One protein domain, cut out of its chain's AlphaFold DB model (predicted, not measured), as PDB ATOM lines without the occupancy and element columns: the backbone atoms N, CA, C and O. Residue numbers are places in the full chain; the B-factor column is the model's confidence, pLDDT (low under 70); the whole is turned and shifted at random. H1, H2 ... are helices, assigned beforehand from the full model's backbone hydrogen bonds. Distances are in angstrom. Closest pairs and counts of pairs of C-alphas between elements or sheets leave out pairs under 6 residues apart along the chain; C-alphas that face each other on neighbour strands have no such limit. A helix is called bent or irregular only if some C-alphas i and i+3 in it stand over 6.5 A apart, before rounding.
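What this domain is: This is residues 23 to 140 of the 147 residues of an uncharacterized protein of Candidatus Entotheonella factor (UniProt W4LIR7). The long helix H1 and helix H4 form a slanted V, the first part of H4 meeting the middle of H1, and H3 packs alongside H4 as a hairpin, apart from H1. Short H2 folds back on the last part of H1, while H5 crosses near H1's beginning, its residues 133 to 140 sticking out. The printed part has 118 residues with five named helices, H1 to H5 in chain order, no named strand, and is all helix. It is compact, with a radius of gyration of the C-alphas of 15.3 A and spans of 40 by 38 by 25 A.

Where its parts are: Find C-alpha 23 at (143.503, 221.180, 185.868); from there H1, residues 23 to 48, runs 36.6 A to C-alpha 48 at (152.151, 185.851, 182.080). Next come H2, residues 53 to 59, and H3, residues 67 to 82, 21.7 A long. H3 is irregular: C-alphas 68 and 71 are 7.6 A apart. H4, residues 92 to 114, runs 32.6 A. H5, residues 123 to 140, runs 25.7 A to C-alpha 140 at (156.294, 217.338, 201.970).

How they stand to each other: Start at the hub, H1, whose residues 42 to 46 touch H2 at a steep tilt of 67 degrees; the closest C-alphas, Val 42 and Ala 56, are 5.2 A apart. Its residues 31 to 39 touch H4 at a steep tilt of 51 degrees, closest at C-alphas 35 and 97, 5.3 A. H1 and H5 only just touch, with 3 pairs of C-alphas within 8 A, about perpendicular at 79 degrees; the closest are Tyr 30 and Phe 128, 7.2 A. H3 and H4 form a hairpin, a shallow tilt of 31 degrees, opposite ways, with closest C-alphas 76 and 99 at 5.0 A. H2 and H3 are a hairpin too, at 15 degrees, with closest C-alphas 58 and 82 at 6.5 A. Helix packing is part aligned, part crossed: some touching helices at a shallow tilt, others not. H1 and H3 are apart, as are H4 and H5. In H1, H2, H4 and H5 every O i to N i+4 pair is within hydrogen-bond range; in H3, 8 of 12 are.

The domain as a whole: Look for the farthest C-alphas at Glu 50 and Gly 115, 43.6 A apart. The printed part has no cut and no long link. No printed residue is under 70 in pLDDT.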
ATOM      1  N   MET A  23     144.365 222.189 186.491       85.50
ATOM      2  CA  MET A  23     143.503 221.180 185.868       85.50
ATOM      3  C   MET A  23     144.093 220.620 184.574       85.50
ATOM      4  O   MET A  23     144.060 219.415 184.357       85.50
ATOM      5  N   ASP A  24     144.703 221.471 183.753       88.12
ATOM      6  CA  ASP A  24     145.332 221.032 182.511       88.12
ATOM      7  C   ASP A  24     146.551 220.128 182.788       88.12
ATOM      8  O   ASP A  24     146.793 219.165 182.065       88.12
ATOM      9  N   ALA A  25     147.335 220.435 183.827       90.38
ATOM     10  CA  ALA A  25     148.472 219.612 184.239       90.38
ATOM     11  C   ALA A  25     148.023 218.294 184.891       90.38
ATOM     12  O   ALA A  25     148.637 217.252 184.668       90.38
ATOM     13  N   ALA A  26     146.942 218.332 185.669       91.38
ATOM     14  CA  ALA A  26     146.335 217.147 186.254       91.38
ATOM     15  C   ALA A  26     145.800 216.197 185.172       91.38
ATOM     16  O   ALA A  26     146.020 214.992 185.260       91.38
ATOM     17  N   LEU A  27     145.181 216.740 184.118       92.81
ATOM     18  CA  LEU A  27     144.708 215.950 182.987       92.81
ATOM     19  C   LEU A  27     145.864 215.300 182.213       92.81
ATOM     20  O   LEU A  27     145.781 214.118 181.898       92.81
ATOM     21  N   ASP A  28     146.966 216.016 181.966       94.00
ATOM     22  CA  ASP A  28     148.171 215.413 181.367       94.00
ATOM     23  C   ASP A  28     148.725 214.267 182.221       94.00
ATOM     24  O   ASP A  28     149.098 213.210 181.707       94.00
ATOM     25  N   ALA A  29     148.800 214.473 183.537       95.00
ATOM     26  CA  ALA A  29     149.274 213.449 184.455       95.00
ATOM     27  C   ALA A  29     148.329 212.237 184.467       95.00
ATOM     28  O   ALA A  29     148.796 211.102 184.545       95.00
ATOM     29  N   TYR A  30     147.021 212.472 184.331       95.44
ATOM     30  CA  TYR A  30     146.017 211.421 184.220       95.44
ATOM     31  C   TYR A  30     146.157 210.625 182.916       95.44
ATOM     32  O   TYR A  30     146.172 209.398 182.964       95.44
ATOM     33  N   VAL A  31     146.365 211.294 181.772       96.56
ATOM     34  CA  VAL A  31     146.688 210.637 180.488       96.56
ATOM     35  C   VAL A  31     147.879 209.701 180.669       96.56
ATOM     36  O   VAL A  31     147.808 208.521 180.327       96.56
ATOM     37  N   ARG A  32     148.966 210.207 181.259       96.81
ATOM     38  CA  ARG A  32     150.183 209.417 181.454       96.81
ATOM     39  C   ARG A  32     149.984 208.265 182.435       96.81
ATOM     40  O   ARG A  32     150.561 207.198 182.242       96.81
ATOM     41  N   HIS A  33     149.170 208.455 183.469       96.25
ATOM     42  CA  HIS A  33     148.802 207.396 184.404       96.25
ATOM     43  C   HIS A  33     148.060 206.255 183.700       96.25
ATOM     44  O   HIS A  33     148.505 205.114 183.797       96.25
ATOM     45  N   LEU A  34     147.006 206.561 182.941       96.00
ATOM     46  CA  LEU A  34     146.243 205.559 182.193       96.00
ATOM     47  C   LEU A  34     147.098 204.860 181.129       96.00
ATOM     48  O   LEU A  34     147.008 203.647 180.953       96.00
ATOM     49  N   ALA A  35     147.971 205.607 180.448       97.44
ATOM     50  CA  ALA A  35     148.898 205.039 179.477       97.44
ATOM     51  C   ALA A  35     149.871 204.040 180.123       97.44
ATOM     52  O   ALA A  35     150.143 202.987 179.551       97.44
ATOM     53  N   LEU A  36     150.372 204.335 181.327       97.25
ATOM     54  CA  LEU A  36     151.221 203.411 182.083       97.25
ATOM     55  C   LEU A  36     150.460 202.156 182.517       97.25
ATOM     56  O   LEU A  36     151.023 201.068 182.434       97.25
ATOM     57  N   GLU A  37     149.202 202.284 182.946       96.19
ATOM     58  CA  GLU A  37     148.368 201.125 183.292       96.19
ATOM     59  C   GLU A  37     148.134 200.224 182.078       96.19
ATOM     60  O   GLU A  37     148.357 199.018 182.162       96.19
ATOM     61  N   LYS A  38     147.787 200.804 180.924       97.00
ATOM     62  CA  LYS A  38     147.600 200.041 179.684       97.00
ATOM     63  C   LYS A  38     148.879 199.429 179.150       97.00
ATOM     64  O   LYS A  38     148.877 198.284 178.710       97.00
ATOM     65  N   TRP A  39     149.988 200.154 179.217       97.50
ATOM     66  CA  TRP A  39     151.276 199.588 178.846       97.50
ATOM     67  C   TRP A  39     151.655 198.421 179.759       97.50
ATOM     68  O   TRP A  39     152.115 197.393 179.267       97.50
ATOM     69  N   ARG A  40     151.403 198.539 181.070       97.19
ATOM     70  CA  ARG A  40     151.628 197.441 182.011       97.19
ATOM     71  C   ARG A  40     150.734 196.242 181.708       97.19
ATOM     72  O   ARG A  40     151.245 195.133 181.718       97.19
ATOM     73  N   GLU A  41     149.464 196.465 181.376       97.00
ATOM     74  CA  GLU A  41     148.539 195.404 180.959       97.00
ATOM     75  C   GLU A  41     149.076 194.629 179.746       97.00
ATOM     76  O   GLU A  41     149.110 193.401 179.777       97.00
ATOM     77  N   VAL A  42     149.567 195.325 178.713       96.94
ATOM     78  CA  VAL A  42     150.172 194.679 177.535       96.94
ATOM     79  C   VAL A  42     151.383 193.832 177.937       96.94
ATOM     80  O   VAL A  42     151.480 192.675 177.534       96.94
ATOM     81  N   LEU A  43     152.289 194.378 178.754       95.94
ATOM     82  CA  LEU A  43     153.477 193.645 179.203       95.94
ATOM     83  C   LEU A  43     153.116 192.428 180.059       95.94
ATOM     84  O   LEU A  43     153.672 191.354 179.848       95.94
ATOM     85  N   ASP A  44     152.163 192.568 180.981       96.94
ATOM     86  CA  ASP A  44     151.706 191.472 181.838       96.94
ATOM     87  C   ASP A  44     151.126 190.324 181.004       96.94
ATOM     88  O   ASP A  44     151.325 189.160 181.340       96.94
ATOM     89  N   ARG A  45     150.461 190.618 179.883       96.31
ATOM     90  CA  ARG A  45     149.974 189.586 178.958       96.31
ATOM     91  C   ARG A  45     151.103 188.870 178.228       96.31
ATOM     92  O   ARG A  45     151.089 187.645 178.152       96.31
ATOM     93  N   GLN A  46     152.105 189.605 177.752       95.69
ATOM     94  CA  GLN A  46     153.275 188.986 177.127       95.69
ATOM     95  C   GLN A  46     154.047 188.101 178.116       95.69
ATOM     96  O   GLN A  46     154.488 187.013 177.757       95.69
ATOM     97  N   GLU A  47     154.205 188.557 179.362       94.75
ATOM     98  CA  GLU A  47     154.972 187.854 180.395       94.75
ATOM     99  C   GLU A  47     154.206 186.668 181.000       94.75
ATOM    100  O   GLU A  47     154.785 185.601 181.189       94.75
ATOM    101  N   ALA A  48     152.923 186.843 181.331       94.38
ATOM    102  CA  ALA A  48     152.151 185.851 182.080       94.38
ATOM    103  C   ALA A  48     151.345 184.894 181.195       94.38
ATOM    104  O   ALA A  48     151.062 183.775 181.624       94.38
ATOM    105  N   LEU A  49     150.944 185.330 179.996       92.19
ATOM    106  CA  LEU A  49     150.123 184.541 179.070       92.19
ATOM    107  C   LEU A  49     150.906 184.074 177.837       92.19
ATOM    108  O   LEU A  49     150.341 183.372 177.003       92.19
ATOM    109  N   GLU A  50     152.186 184.450 177.731       93.00
ATOM    110  CA  GLU A  50     153.061 184.142 176.590       93.00
ATOM    111  C   GLU A  50     152.472 184.606 175.239       93.00
ATOM    112  O   GLU A  50     152.792 184.063 174.181       93.00
ATOM    113  N   GLU A  51     151.607 185.628 175.271       95.25
ATOM    114  CA  GLU A  51     150.989 186.218 174.082       95.25
ATOM    115  C   GLU A  51     152.043 186.940 173.229       95.25
ATOM    116  O   GLU A  51     152.954 187.610 173.737       95.25
ATOM    117  N   SER A  52     151.901 186.860 171.903       94.88
ATOM    118  CA  SER A  52     152.669 187.737 171.021       94.88
ATOM    119  C   SER A  52     152.317 189.203 171.296       94.88
ATOM    120  O   SER A  52     151.231 189.519 171.781       94.88
ATOM    121  N   LEU A  53     153.214 190.133 170.948       92.69
ATOM    122  CA  LEU A  53     152.940 191.563 171.134       92.69
ATOM    123  C   LEU A  53     151.629 191.988 170.445       92.69
ATOM    124  O   LEU A  53     150.854 192.755 171.011       92.69
ATOM    125  N   HIS A  54     151.364 191.459 169.247       93.81
ATOM    126  CA  HIS A  54     150.125 191.715 168.519       93.81
ATOM    127  C   HIS A  54     148.888 191.261 169.301       93.81
ATOM    128  O   HIS A  54     147.954 192.040 169.477       93.81
ATOM    129  N   GLU A  55     148.886 190.022 169.793       95.38
ATOM    130  CA  GLU A  55     147.774 189.474 170.578       95.38
ATOM    131  C   GLU A  55     147.569 190.260 171.875       95.38
ATOM    132  O   GLU A  55     146.442 190.662 172.168       95.38
ATOM    133  N   ALA A  56     148.657 190.576 172.580       96.44
ATOM    134  CA  ALA A  56     148.608 191.339 173.819       96.44
ATOM    135  C   ALA A  56     148.024 192.743 173.605       96.44
ATOM    136  O   ALA A  56     147.173 193.188 174.380       96.44
ATOM    137  N   VAL A  57     148.426 193.441 172.538       96.50
ATOM    138  CA  VAL A  57     147.898 194.770 172.197       96.50
ATOM    139  C   VAL A  57     146.421 194.706 171.813       96.50
ATOM    140  O   VAL A  57     145.636 195.506 172.320       96.50
ATOM    141  N   GLN A  58     146.015 193.750 170.976       95.44
ATOM    142  CA  GLN A  58     144.604 193.556 170.613       95.44
ATOM    143  C   GLN A  58     143.743 193.304 171.854       95.44
ATOM    144  O   GLN A  58     142.720 193.953 172.070       95.44
ATOM    145  N   ALA A  59     144.189 192.390 172.714       94.75
ATOM    146  CA  ALA A  59     143.439 191.970 173.885       94.75
ATOM    147  C   ALA A  59     143.397 193.037 174.997       94.75
ATOM    148  O   ALA A  59     142.481 193.027 175.822       94.75
ATOM    149  N   SER A  60     144.345 193.981 174.996       96.00
ATOM    150  CA  SER A  60     144.391 195.116 175.932       96.00
ATOM    151  C   SER A  60     143.544 196.315 175.488       96.00
ATOM    152  O   SER A  60     143.459 197.309 176.213       96.00
ATOM    153  N   GLY A  61     142.882 196.232 174.329       94.19
ATOM    154  CA  GLY A  61     142.064 197.313 173.770       94.19
ATOM    155  C   GLY A  61     140.742 197.579 174.488       94.19
ATOM    156  O   GLY A  61     140.075 198.555 174.170       94.19
ATOM    157  N   HIS A  62     140.357 196.754 175.465       92.38
ATOM    158  CA  HIS A  62     139.115 196.935 176.212       92.38
ATOM    159  C   HIS A  62     139.288 197.885 177.410       92.38
ATOM    160  O   HIS A  62     140.155 197.680 178.262       92.38
ATOM    161  N   PHE A  63     138.431 198.903 177.521       90.88
ATOM    162  CA  PHE A  63     138.492 199.917 178.581       90.88
ATOM    163  C   PHE A  63     137.309 199.809 179.547       90.88
ATOM    164  O   PHE A  63     136.241 200.393 179.344       90.88
ATOM    165  N   ALA A  64     137.512 199.074 180.641       84.56
ATOM    166  CA  ALA A  64     136.519 198.970 181.700       84.56
ATOM    167  C   ALA A  64     136.291 200.334 182.379       84.56
ATOM    168  O   ALA A  64     137.232 201.060 182.689       84.56
ATOM    169  N   GLY A  65     135.028 200.672 182.649       81.81
ATOM    170  CA  GLY A  65     134.669 201.902 183.369       81.81
ATOM    171  C   GLY A  65     134.438 203.139 182.494       81.81
ATOM    172  O   GLY A  65     133.969 204.148 183.017       81.81
ATOM    173  N   CYS A  66     134.653 203.056 181.176       85.94
ATOM    174  CA  CYS A  66     134.325 204.137 180.233       85.94
ATOM    175  C   CYS A  66     132.819 204.247 179.923       85.94
ATOM    176  O   CYS A  66     132.368 205.227 179.331       85.94
ATOM    177  N   GLY A  67     132.010 203.266 180.345       88.19
ATOM    178  CA  GLY A  67     130.550 203.296 180.223       88.19
ATOM    179  C   GLY A  67     130.088 203.549 178.779       88.19
ATOM    180  O   GLY A  67     130.553 202.860 177.874       88.19
ATOM    181  N   PRO A  68     129.205 204.534 178.523       91.75
ATOM    182  CA  PRO A  68     128.680 204.799 177.180       91.75
ATOM    183  C   PRO A  68     129.715 205.388 176.206       91.75
ATOM    184  O   PRO A  68     129.375 205.649 175.054       91.75
ATOM    185  N   TYR A  69     130.947 205.640 176.660       95.12
ATOM    186  CA  TYR A  69     132.038 206.176 175.846       95.12
ATOM    187  C   TYR A  69     133.020 205.100 175.392       95.12
ATOM    188  O   TYR A  69     133.972 205.429 174.697       95.12
ATOM    189  N   GLN A  70     132.813 203.832 175.759       94.44
ATOM    190  CA  GLN A  70     133.734 202.734 175.456       94.44
ATOM    191  C   GLN A  70     134.123 202.666 173.969       94.44
ATOM    192  O   GLN A  70     135.308 202.558 173.666       94.44
ATOM    193  N   ASP A  71     133.165 202.854 173.057       95.44
ATOM    194  CA  ASP A  71     133.412 202.854 171.609       95.44
ATOM    195  C   ASP A  71     134.444 203.913 171.171       95.44
ATOM    196  O   ASP A  71     135.211 203.684 170.238       95.44
ATOM    197  N   ILE A  72     134.491 205.070 171.848       97.38
ATOM    198  CA  ILE A  72     135.490 206.118 171.581       97.38
ATOM    199  C   ILE A  72     136.883 205.571 171.896       97.38
ATOM    200  O   ILE A  72     137.791 205.669 171.075       97.38
ATOM    201  N   TRP A  73     137.044 204.969 173.072       97.69
ATOM    202  CA  TRP A  73     138.329 204.457 173.545       97.69
ATOM    203  C   TRP A  73     138.834 203.285 172.710       97.69
ATOM    204  O   TRP A  73     139.997 203.279 172.311       97.69
ATOM    205  N   GLU A  74     137.959 202.327 172.403       97.19
ATOM    206  CA  GLU A  74     138.305 201.164 171.580       97.19
ATOM    207  C   GLU A  74     138.712 201.590 170.166       97.19
ATOM    208  O   GLU A  74     139.704 201.094 169.632       97.19
ATOM    209  N   ARG A  75     138.013 202.572 169.579       97.56
ATOM    210  CA  ARG A  75     138.378 203.115 168.268       97.56
ATOM    211  C   ARG A  75     139.746 203.794 168.289       97.56
ATOM    212  O   ARG A  75     140.574 203.500 167.435       97.56
ATOM    213  N   TRP A  76     140.010 204.663 169.266       98.38
ATOM    214  CA  TRP A  76     141.323 205.307 169.398       98.38
ATOM    215  C   TRP A  76     142.451 204.291 169.608       98.38
ATOM    216  O   TRP A  76     143.527 204.448 169.038       98.38
ATOM    217  N   TRP A  77     142.210 203.231 170.379       98.31
ATOM    218  CA  TRP A  77     143.175 202.145 170.545       98.31
ATOM    219  C   TRP A  77     143.458 201.409 169.233       98.31
ATOM    220  O   TRP A  77     144.615 201.141 168.895       98.31
ATOM    221  N   GLN A  78     142.407 201.111 168.473       97.56
ATOM    222  CA  GLN A  78     142.528 200.451 167.181       97.56
ATOM    223  C   GLN A  78     143.331 201.302 166.184       97.56
ATOM    224  O   GLN A  78     144.234 200.790 165.518       97.56
ATOM    225  N   ASP A  79     143.016 202.594 166.107       97.19
ATOM    226  CA  ASP A  79     143.593 203.517 165.129       97.19
ATOM    227  C   ASP A  79     145.053 203.878 165.461       97.19
ATOM    228  O   ASP A  79     145.898 203.915 164.568       97.19
ATOM    229  N   GLU A  80     145.371 204.112 166.738       97.44
ATOM    230  CA  GLU A  80     146.666 204.681 167.150       97.44
ATOM    231  C   GLU A  80     147.616 203.679 167.810       97.44
ATOM    232  O   GLU A  80     148.796 203.982 167.972       97.44
ATOM    233  N   VAL A  81     147.143 202.490 168.198       97.38
ATOM    234  CA  VAL A  81     147.998 201.438 168.773       97.38
ATOM    235  C   VAL A  81     148.048 200.246 167.836       97.38
ATOM    236  O   VAL A  81     149.101 199.962 167.270       97.38
ATOM    237  N   VAL A  82     146.918 199.579 167.611       96.00
ATOM    238  CA  VAL A  82     146.876 198.338 166.823       96.00
ATOM    239  C   VAL A  82     147.392 198.554 165.400       96.00
ATOM    240  O   VAL A  82     148.205 197.767 164.920       96.00
ATOM    241  N   ALA A  83     146.956 199.624 164.728       92.69
ATOM    242  CA  ALA A  83     147.296 199.859 163.327       92.69
ATOM    243  C   ALA A  83     148.768 200.238 163.085       92.69
ATOM    244  O   ALA A  83     149.255 200.091 161.963       92.69
ATOM    245  N   VAL A  84     149.476 200.742 164.102       90.81
ATOM    246  CA  VAL A  84     150.788 201.389 163.915       90.81
ATOM    247  C   VAL A  84     151.914 200.795 164.763       90.81
ATOM    248  O   VAL A  84     153.080 201.074 164.487       90.81
ATOM    249  N   GLN A  85     151.610 199.961 165.763       85.19
ATOM    250  CA  GLN A  85     152.619 199.417 166.684       85.19
ATOM    251  C   GLN A  85     153.669 198.511 166.018       85.19
ATOM    252  O   GLN A  85     154.781 198.390 166.521       85.19
ATOM    253  N   GLU A  86     153.347 197.903 164.873       83.50
ATOM    254  CA  GLU A  86     154.275 197.055 164.106       83.50
ATOM    255  C   GLU A  86     155.160 197.854 163.135       83.50
ATOM    256  O   GLU A  86     156.045 197.291 162.488       83.50
ATOM    257  N   ILE A  87     154.943 199.168 163.020       87.69
ATOM    258  CA  ILE A  87     155.768 200.038 162.182       87.69
ATOM    259  C   ILE A  87     157.125 200.241 162.865       87.69
ATOM    260  O   ILE A  87     157.213 200.684 164.010       87.69
ATOM    261  N   GLU A  88     158.199 199.939 162.138       84.81
ATOM    262  CA  GLU A  88     159.563 200.084 162.637       84.81
ATOM    263  C   GLU A  88     159.856 201.526 163.092       84.81
ATOM    264  O   GLU A  88     159.587 202.494 162.378       84.81
ATOM    265  N   GLY A  89     160.430 201.669 164.289       85.06
ATOM    266  CA  GLY A  89     160.769 202.966 164.886       85.06
ATOM    267  C   GLY A  89     159.644 203.617 165.697       85.06
ATOM    268  O   GLY A  89     159.877 204.649 166.332       85.06
ATOM    269  N   THR A  90     158.456 203.014 165.736       89.06
ATOM    270  CA  THR A  90     157.340 203.485 166.557       89.06
ATOM    271  C   THR A  90     157.497 203.039 168.013       89.06
ATOM    272  O   THR A  90     157.813 201.888 168.307       89.06
ATOM    273  N   SER A  91     157.271 203.955 168.958       94.25
ATOM    274  CA  SER A  91     157.234 203.628 170.387       94.25
ATOM    275  C   SER A  91     155.834 203.167 170.771       94.25
ATOM    276  O   SER A  91     154.909 203.978 170.738       94.25
ATOM    277  N   LEU A  92     155.685 201.911 171.208       94.94
ATOM    278  CA  LEU A  92     154.408 201.384 171.707       94.94
ATOM    279  C   LEU A  92     153.813 202.279 172.801       94.94
ATOM    280  O   LEU A  92     152.639 202.623 172.754       94.94
ATOM    281  N   PHE A  93     154.629 202.698 173.770       96.25
ATOM    282  CA  PHE A  93     154.160 203.587 174.830       96.25
ATOM    283  C   PHE A  93     153.705 204.946 174.276       96.25
ATOM    284  O   PHE A  93     152.698 205.481 174.723       96.25
ATOM    285  N   GLY A  94     154.404 205.477 173.268       96.38
ATOM    286  CA  GLY A  94     154.001 206.712 172.592       96.38
ATOM    287  C   GLY A  94     152.655 206.578 171.876       96.38
ATOM    288  O   GLY A  94     151.811 207.458 172.007       96.38
ATOM    289  N   CYS A  95     152.426 205.459 171.188       97.06
ATOM    290  CA  CYS A  95     151.135 205.117 170.584       97.06
ATOM    291  C   CYS A  95     150.012 205.057 171.616       97.06
ATOM    292  O   CYS A  95     148.957 205.657 171.428       97.06
ATOM    293  N   ILE A  96     150.265 204.380 172.738       98.06
ATOM    294  CA  ILE A  96     149.314 204.299 173.845       98.06
ATOM    295  C   ILE A  96     149.010 205.704 174.381       98.06
ATOM    296  O   ILE A  96     147.843 206.053 174.515       98.06
ATOM    297  N   GLU A  97     150.018 206.546 174.642       97.81
ATOM    298  CA  GLU A  97     149.786 207.925 175.104       97.81
ATOM    299  C   GLU A  97     148.916 208.729 174.124       97.81
ATOM    300  O   GLU A  97     147.992 209.419 174.560       97.81
ATOM    301  N   VAL A  98     149.161 208.609 172.813       97.62
ATOM    302  CA  VAL A  98     148.364 209.282 171.773       97.62
ATOM    303  C   VAL A  98     146.916 208.787 171.773       97.62
ATOM    304  O   VAL A  98     146.001 209.613 171.793       97.62
ATOM    305  N   ALA A  99     146.698 207.470 171.822       98.12
ATOM    306  CA  ALA A  99     145.365 206.874 171.859       98.12
ATOM    307  C   ALA A  99     144.558 207.356 173.076       98.12
ATOM    308  O   ALA A  99     143.426 207.820 172.942       98.12
ATOM    309  N   ILE A 100     145.166 207.309 174.266       97.88
ATOM    310  CA  ILE A 100     144.539 207.733 175.526       97.88
ATOM    311  C   ILE A 100     144.219 209.231 175.498       97.88
ATOM    312  O   ILE A 100     143.128 209.645 175.894       97.88
ATOM    313  N   GLN A 101     145.149 210.059 175.013       98.00
ATOM    314  CA  GLN A 101     144.937 211.499 174.905       98.00
ATOM    315  C   GLN A 101     143.798 211.836 173.933       98.00
ATOM    316  O   GLN A 101     142.978 212.714 174.226       98.00
ATOM    317  N   GLY A 102     143.745 211.153 172.786       97.88
ATOM    318  CA  GLY A 102     142.683 211.298 171.794       97.88
ATOM    319  C   GLY A 102     141.320 210.913 172.363       97.88
ATOM    320  O   GLY A 102     140.391 211.726 172.325       97.88
ATOM    321  N   ALA A 103     141.235 209.732 172.979       97.62
ATOM    322  CA  ALA A 103     140.010 209.215 173.577       97.62
ATOM    323  C   ALA A 103     139.465 210.134 174.674       97.62
ATOM    324  O   ALA A 103     138.293 210.507 174.635       97.62
ATOM    325  N   LEU A 104     140.320 210.581 175.601       96.19
ATOM    326  CA  LEU A 104     139.917 211.502 176.666       96.19
ATOM    327  C   LEU A 104     139.392 212.825 176.118       96.19
ATOM    328  O   LEU A 104     138.363 213.324 176.574       96.19
ATOM    329  N   LYS A 105     140.086 213.409 175.137       97.06
ATOM    330  CA  LYS A 105     139.674 214.683 174.544       97.06
ATOM    331  C   LYS A 105     138.310 214.568 173.865       97.06
ATOM    332  O   LYS A 105     137.489 215.477 173.988       97.06
ATOM    333  N   GLU A 106     138.077 213.475 173.149       97.75
ATOM    334  CA  GLU A 106     136.810 213.226 172.467       97.75
ATOM    335  C   GLU A 106     135.679 212.894 173.444       97.75
ATOM    336  O   GLU A 106     134.575 213.420 173.295       97.75
ATOM    337  N   GLU A 107     135.944 212.106 174.486       96.69
ATOM    338  CA  GLU A 107     134.978 211.845 175.553       96.69
ATOM    339  C   GLU A 107     134.570 213.141 176.261       96.69
ATOM    340  O   GLU A 107     133.379 213.380 176.449       96.69
ATOM    341  N   ILE A 108     135.528 214.005 176.616       95.38
ATOM    342  CA  ILE A 108     135.244 215.308 177.239       95.38
ATOM    343  C   ILE A 108     134.341 216.152 176.330       95.38
ATOM    344  O   ILE A 108     133.357 216.717 176.809       95.38
ATOM    345  N   GLY A 109     134.635 216.211 175.026       96.88
ATOM    346  CA  GLY A 109     133.780 216.902 174.055       96.88
ATOM    347  C   GLY A 109     132.376 216.296 173.979       96.88
ATOM    348  O   GLY A 109     131.381 217.012 174.077       96.88
ATOM    349  N   THR A 110     132.286 214.968 173.914       96.88
ATOM    350  CA  THR A 110     131.011 214.241 173.829       96.88
ATOM    351  C   THR A 110     130.156 214.439 175.084       96.88
ATOM    352  O   THR A 110     128.951 214.665 174.981       96.88
ATOM    353  N   ARG A 111     130.767 214.409 176.276       95.88
ATOM    354  CA  ARG A 111     130.097 214.699 177.555       95.88
ATOM    355  C   ARG A 111     129.493 216.098 177.553       95.88
ATOM    356  O   ARG A 111     128.333 216.268 177.921       95.88
ATOM    357  N   GLN A 112     130.262 217.090 177.100       95.50
ATOM    358  CA  GLN A 112     129.805 218.479 177.012       95.50
ATOM    359  C   GLN A 112     128.618 218.634 176.055       95.50
ATOM    360  O   GLN A 112     127.651 219.313 176.393       95.50
ATOM    361  N   GLU A 113     128.662 217.984 174.891       96.06
ATOM    362  CA  GLU A 113     127.578 218.023 173.900       96.06
ATOM    363  C   GLU A 113     126.289 217.365 174.403       96.06
ATOM    364  O   GLU A 113     125.192 217.856 174.129       96.06
ATOM    365  N   ARG A 114     126.410 216.269 175.159       95.12
ATOM    366  CA  ARG A 114     125.271 215.524 175.717       95.12
ATOM    367  C   ARG A 114     124.729 216.115 177.020       95.12
ATOM    368  O   ARG A 114     123.626 215.760 177.428       95.12
ATOM    369  N   GLY A 115     125.470 217.026 177.654       94.62
ATOM    370  CA  GLY A 115     125.142 217.545 178.985       94.62
ATOM    371  C   GLY A 115     125.366 216.520 180.099       94.62
ATOM    372  O   GLY A 115     124.733 216.608 181.151       94.62
ATOM    373  N   ASP A 116     126.243 215.546 179.860       95.25
ATOM    374  CA  ASP A 116     126.622 214.536 180.840       95.25
ATOM    375  C   ASP A 116     127.581 215.120 181.888       95.25
ATOM    376  O   ASP A 116     128.188 216.179 181.703       95.25
ATOM    377  N   ALA A 117     127.730 214.416 183.013       93.12
ATOM    378  CA  ALA A 117     128.662 214.827 184.058       93.12
ATOM    379  C   ALA A 117     130.102 214.940 183.500       93.12
ATOM    380  O   ALA A 117     130.517 214.065 182.725       93.12
ATOM    381  N   PRO A 118     130.878 215.966 183.901       92.12
ATOM    382  CA  PRO A 118     132.283 216.102 183.527       92.12
ATOM    383  C   PRO A 118     133.112 214.865 183.884       92.12
ATOM    384  O   PRO A 118     132.782 214.123 184.813       92.12
ATOM    385  N   LEU A 119     134.218 214.649 183.169       90.81
ATOM    386  CA  LEU A 119     135.141 213.545 183.459       90.81
ATOM    387  C   LEU A 119     135.673 213.641 184.897       90.81
ATOM    388  O   LEU A 119     135.791 212.635 185.594       90.81
ATOM    389  N   GLU A 120     135.936 214.866 185.347       90.00
ATOM    390  CA  GLU A 120     136.455 215.195 186.669       90.00
ATOM    391  C   GLU A 120     135.503 214.791 187.793       90.00
ATOM    392  O   GLU A 120     135.930 214.617 188.936       90.00
ATOM    393  N   ASP A 121     134.219 214.611 187.476       90.19
ATOM    394  CA  ASP A 121     133.242 214.107 188.424       90.19
ATOM    395  C   ASP A 121     133.258 212.584 188.580       90.19
ATOM    396  O   ASP A 121     132.722 212.072 189.572       90.19
ATOM    397  N   GLY A 122     133.913 211.875 187.659       88.62
ATOM    398  CA  GLY A 122     134.077 210.429 187.670       88.62
ATOM    399  C   GLY A 122     134.944 209.928 188.827       88.62
ATOM    400  O   GLY A 122     135.930 210.550 189.222       88.62
ATOM    401  N   LEU A 123     134.588 208.749 189.349       89.50
ATOM    402  CA  LEU A 123     135.283 208.122 190.477       89.50
ATOM    403  C   LEU A 123     136.772 207.883 190.183       89.50
ATOM    404  O   LEU A 123     137.607 208.191 191.027       89.50
ATOM    405  N   ALA A 124     137.102 207.379 188.991       89.75
ATOM    406  CA  ALA A 124     138.482 207.083 188.606       89.75
ATOM    407  C   ALA A 124     139.373 208.337 188.637       89.75
ATOM    408  O   ALA A 124     140.437 208.324 189.255       89.75
ATOM    409  N   TYR A 125     138.900 209.447 188.058       91.69
ATOM    410  CA  TYR A 125     139.639 210.709 188.061       91.69
ATOM    411  C   TYR A 125     139.812 211.259 189.482       91.69
ATOM    412  O   TYR A 125     140.916 211.631 189.870       91.69
ATOM    413  N   LYS A 126     138.749 211.251 190.300       92.56
ATOM    414  CA  LYS A 126     138.819 211.690 191.706       92.56
ATOM    415  C   LYS A 126     139.825 210.869 192.512       92.56
ATOM    416  O   LYS A 126     140.690 211.443 193.163       92.56
ATOM    417  N   MET A 127     139.783 209.541 192.394       92.31
ATOM    418  CA  MET A 127     140.736 208.655 193.070       92.31
ATOM    419  C   MET A 127     142.180 208.885 192.616       92.31
ATOM    420  O   MET A 127     143.097 208.821 193.437       92.31
ATOM    421  N   PHE A 128     142.395 209.171 191.330       93.38
ATOM    422  CA  PHE A 128     143.709 209.547 190.821       93.38
ATOM    423  C   PHE A 128     144.217 210.843 191.471       93.38
ATOM    424  O   PHE A 128     145.337 210.864 191.986       93.38
ATOM    425  N   ILE A 129     143.392 211.897 191.502       92.50
ATOM    426  CA  ILE A 129     143.750 213.174 192.134       92.50
ATOM    427  C   ILE A 129     144.027 212.985 193.624       92.50
ATOM    428  O   ILE A 129     145.065 213.436 194.103       92.50
ATOM    429  N   ASP A 130     143.164 212.268 194.342       92.25
ATOM    430  CA  ASP A 130     143.339 212.006 195.771       92.25
ATOM    431  C   ASP A 130     144.658 211.272 196.038       92.25
ATOM    432  O   ASP A 130     145.423 211.652 196.925       92.25
ATOM    433  N   ARG A 131     144.984 210.250 195.235       89.75
ATOM    434  CA  ARG A 131     146.258 209.528 195.343       89.75
ATOM    435  C   ARG A 131     147.456 210.434 195.056       89.75
ATOM    436  O   ARG A 131     148.447 210.363 195.783       89.75
ATOM    437  N   ALA A 132     147.382 211.256 194.012       87.38
ATOM    438  CA  ALA A 132     148.454 212.174 193.644       87.38
ATOM    439  C   ALA A 132     148.690 213.228 194.737       87.38
ATOM    440  O   ALA A 132     149.828 213.441 195.150       87.38
ATOM    441  N   MET A 133     147.620 213.823 195.268       87.31
ATOM    442  CA  MET A 133     147.689 214.807 196.349       87.31
ATOM    443  C   MET A 133     148.207 214.194 197.651       87.31
ATOM    444  O   MET A 133     149.097 214.762 198.277       87.31
ATOM    445  N   ASN A 134     147.722 213.008 198.030       87.25
ATOM    446  CA  ASN A 134     148.204 212.307 199.223       87.25
ATOM    447  C   ASN A 134     149.701 211.997 199.141       87.25
ATOM    448  O   ASN A 134     150.411 212.118 200.138       87.25
ATOM    449  N   ARG A 135     150.196 211.631 197.953       85.69
ATOM    450  CA  ARG A 135     151.628 211.419 197.735       85.69
ATOM    451  C   ARG A 135     152.427 212.710 197.920       85.69
ATOM    452  O   ARG A 135     153.435 212.681 198.616       85.69
ATOM    453  N   LEU A 136     151.964 213.823 197.351       83.31
ATOM    454  CA  LEU A 136     152.628 215.122 197.499       83.31
ATOM    455  C   LEU A 136     152.692 215.566 198.965       83.31
ATOM    456  O   LEU A 136     153.751 215.975 199.430       83.31
ATOM    457  N   PHE A 137     151.596 215.420 199.715       83.69
ATOM    458  CA  PHE A 137     151.581 215.756 201.140       83.69
ATOM    459  C   PHE A 137     152.499 214.858 201.973       83.69
ATOM    460  O   PHE A 137     153.126 215.339 202.912       83.69
ATOM    461  N   ALA A 138     152.602 213.568 201.638       81.56
ATOM    462  CA  ALA A 138     153.519 212.656 202.317       81.56
ATOM    463  C   ALA A 138     154.991 213.007 202.044       81.56
ATOM    464  O   ALA A 138     155.806 212.979 202.964       81.56
ATOM    465  N   GLU A 139     155.326 213.367 200.803       80.38
ATOM    466  CA  GLU A 139     156.672 213.815 200.425       80.38
ATOM    467  C   GLU A 139     157.037 215.139 201.128       80.38
ATOM    468  O   GLU A 139     158.148 215.278 201.639       80.38
ATOM    469  N   GLU A 140     156.092 216.077 201.244       76.06
ATOM    470  CA  GLU A 140     156.294 217.338 201.970       76.06
ATOM    471  C   GLU A 140     156.438 217.118 203.487       76.06
ATOM    472  O   GLU A 140     157.348 217.673 204.104       76.06
TER     473      GLU A 140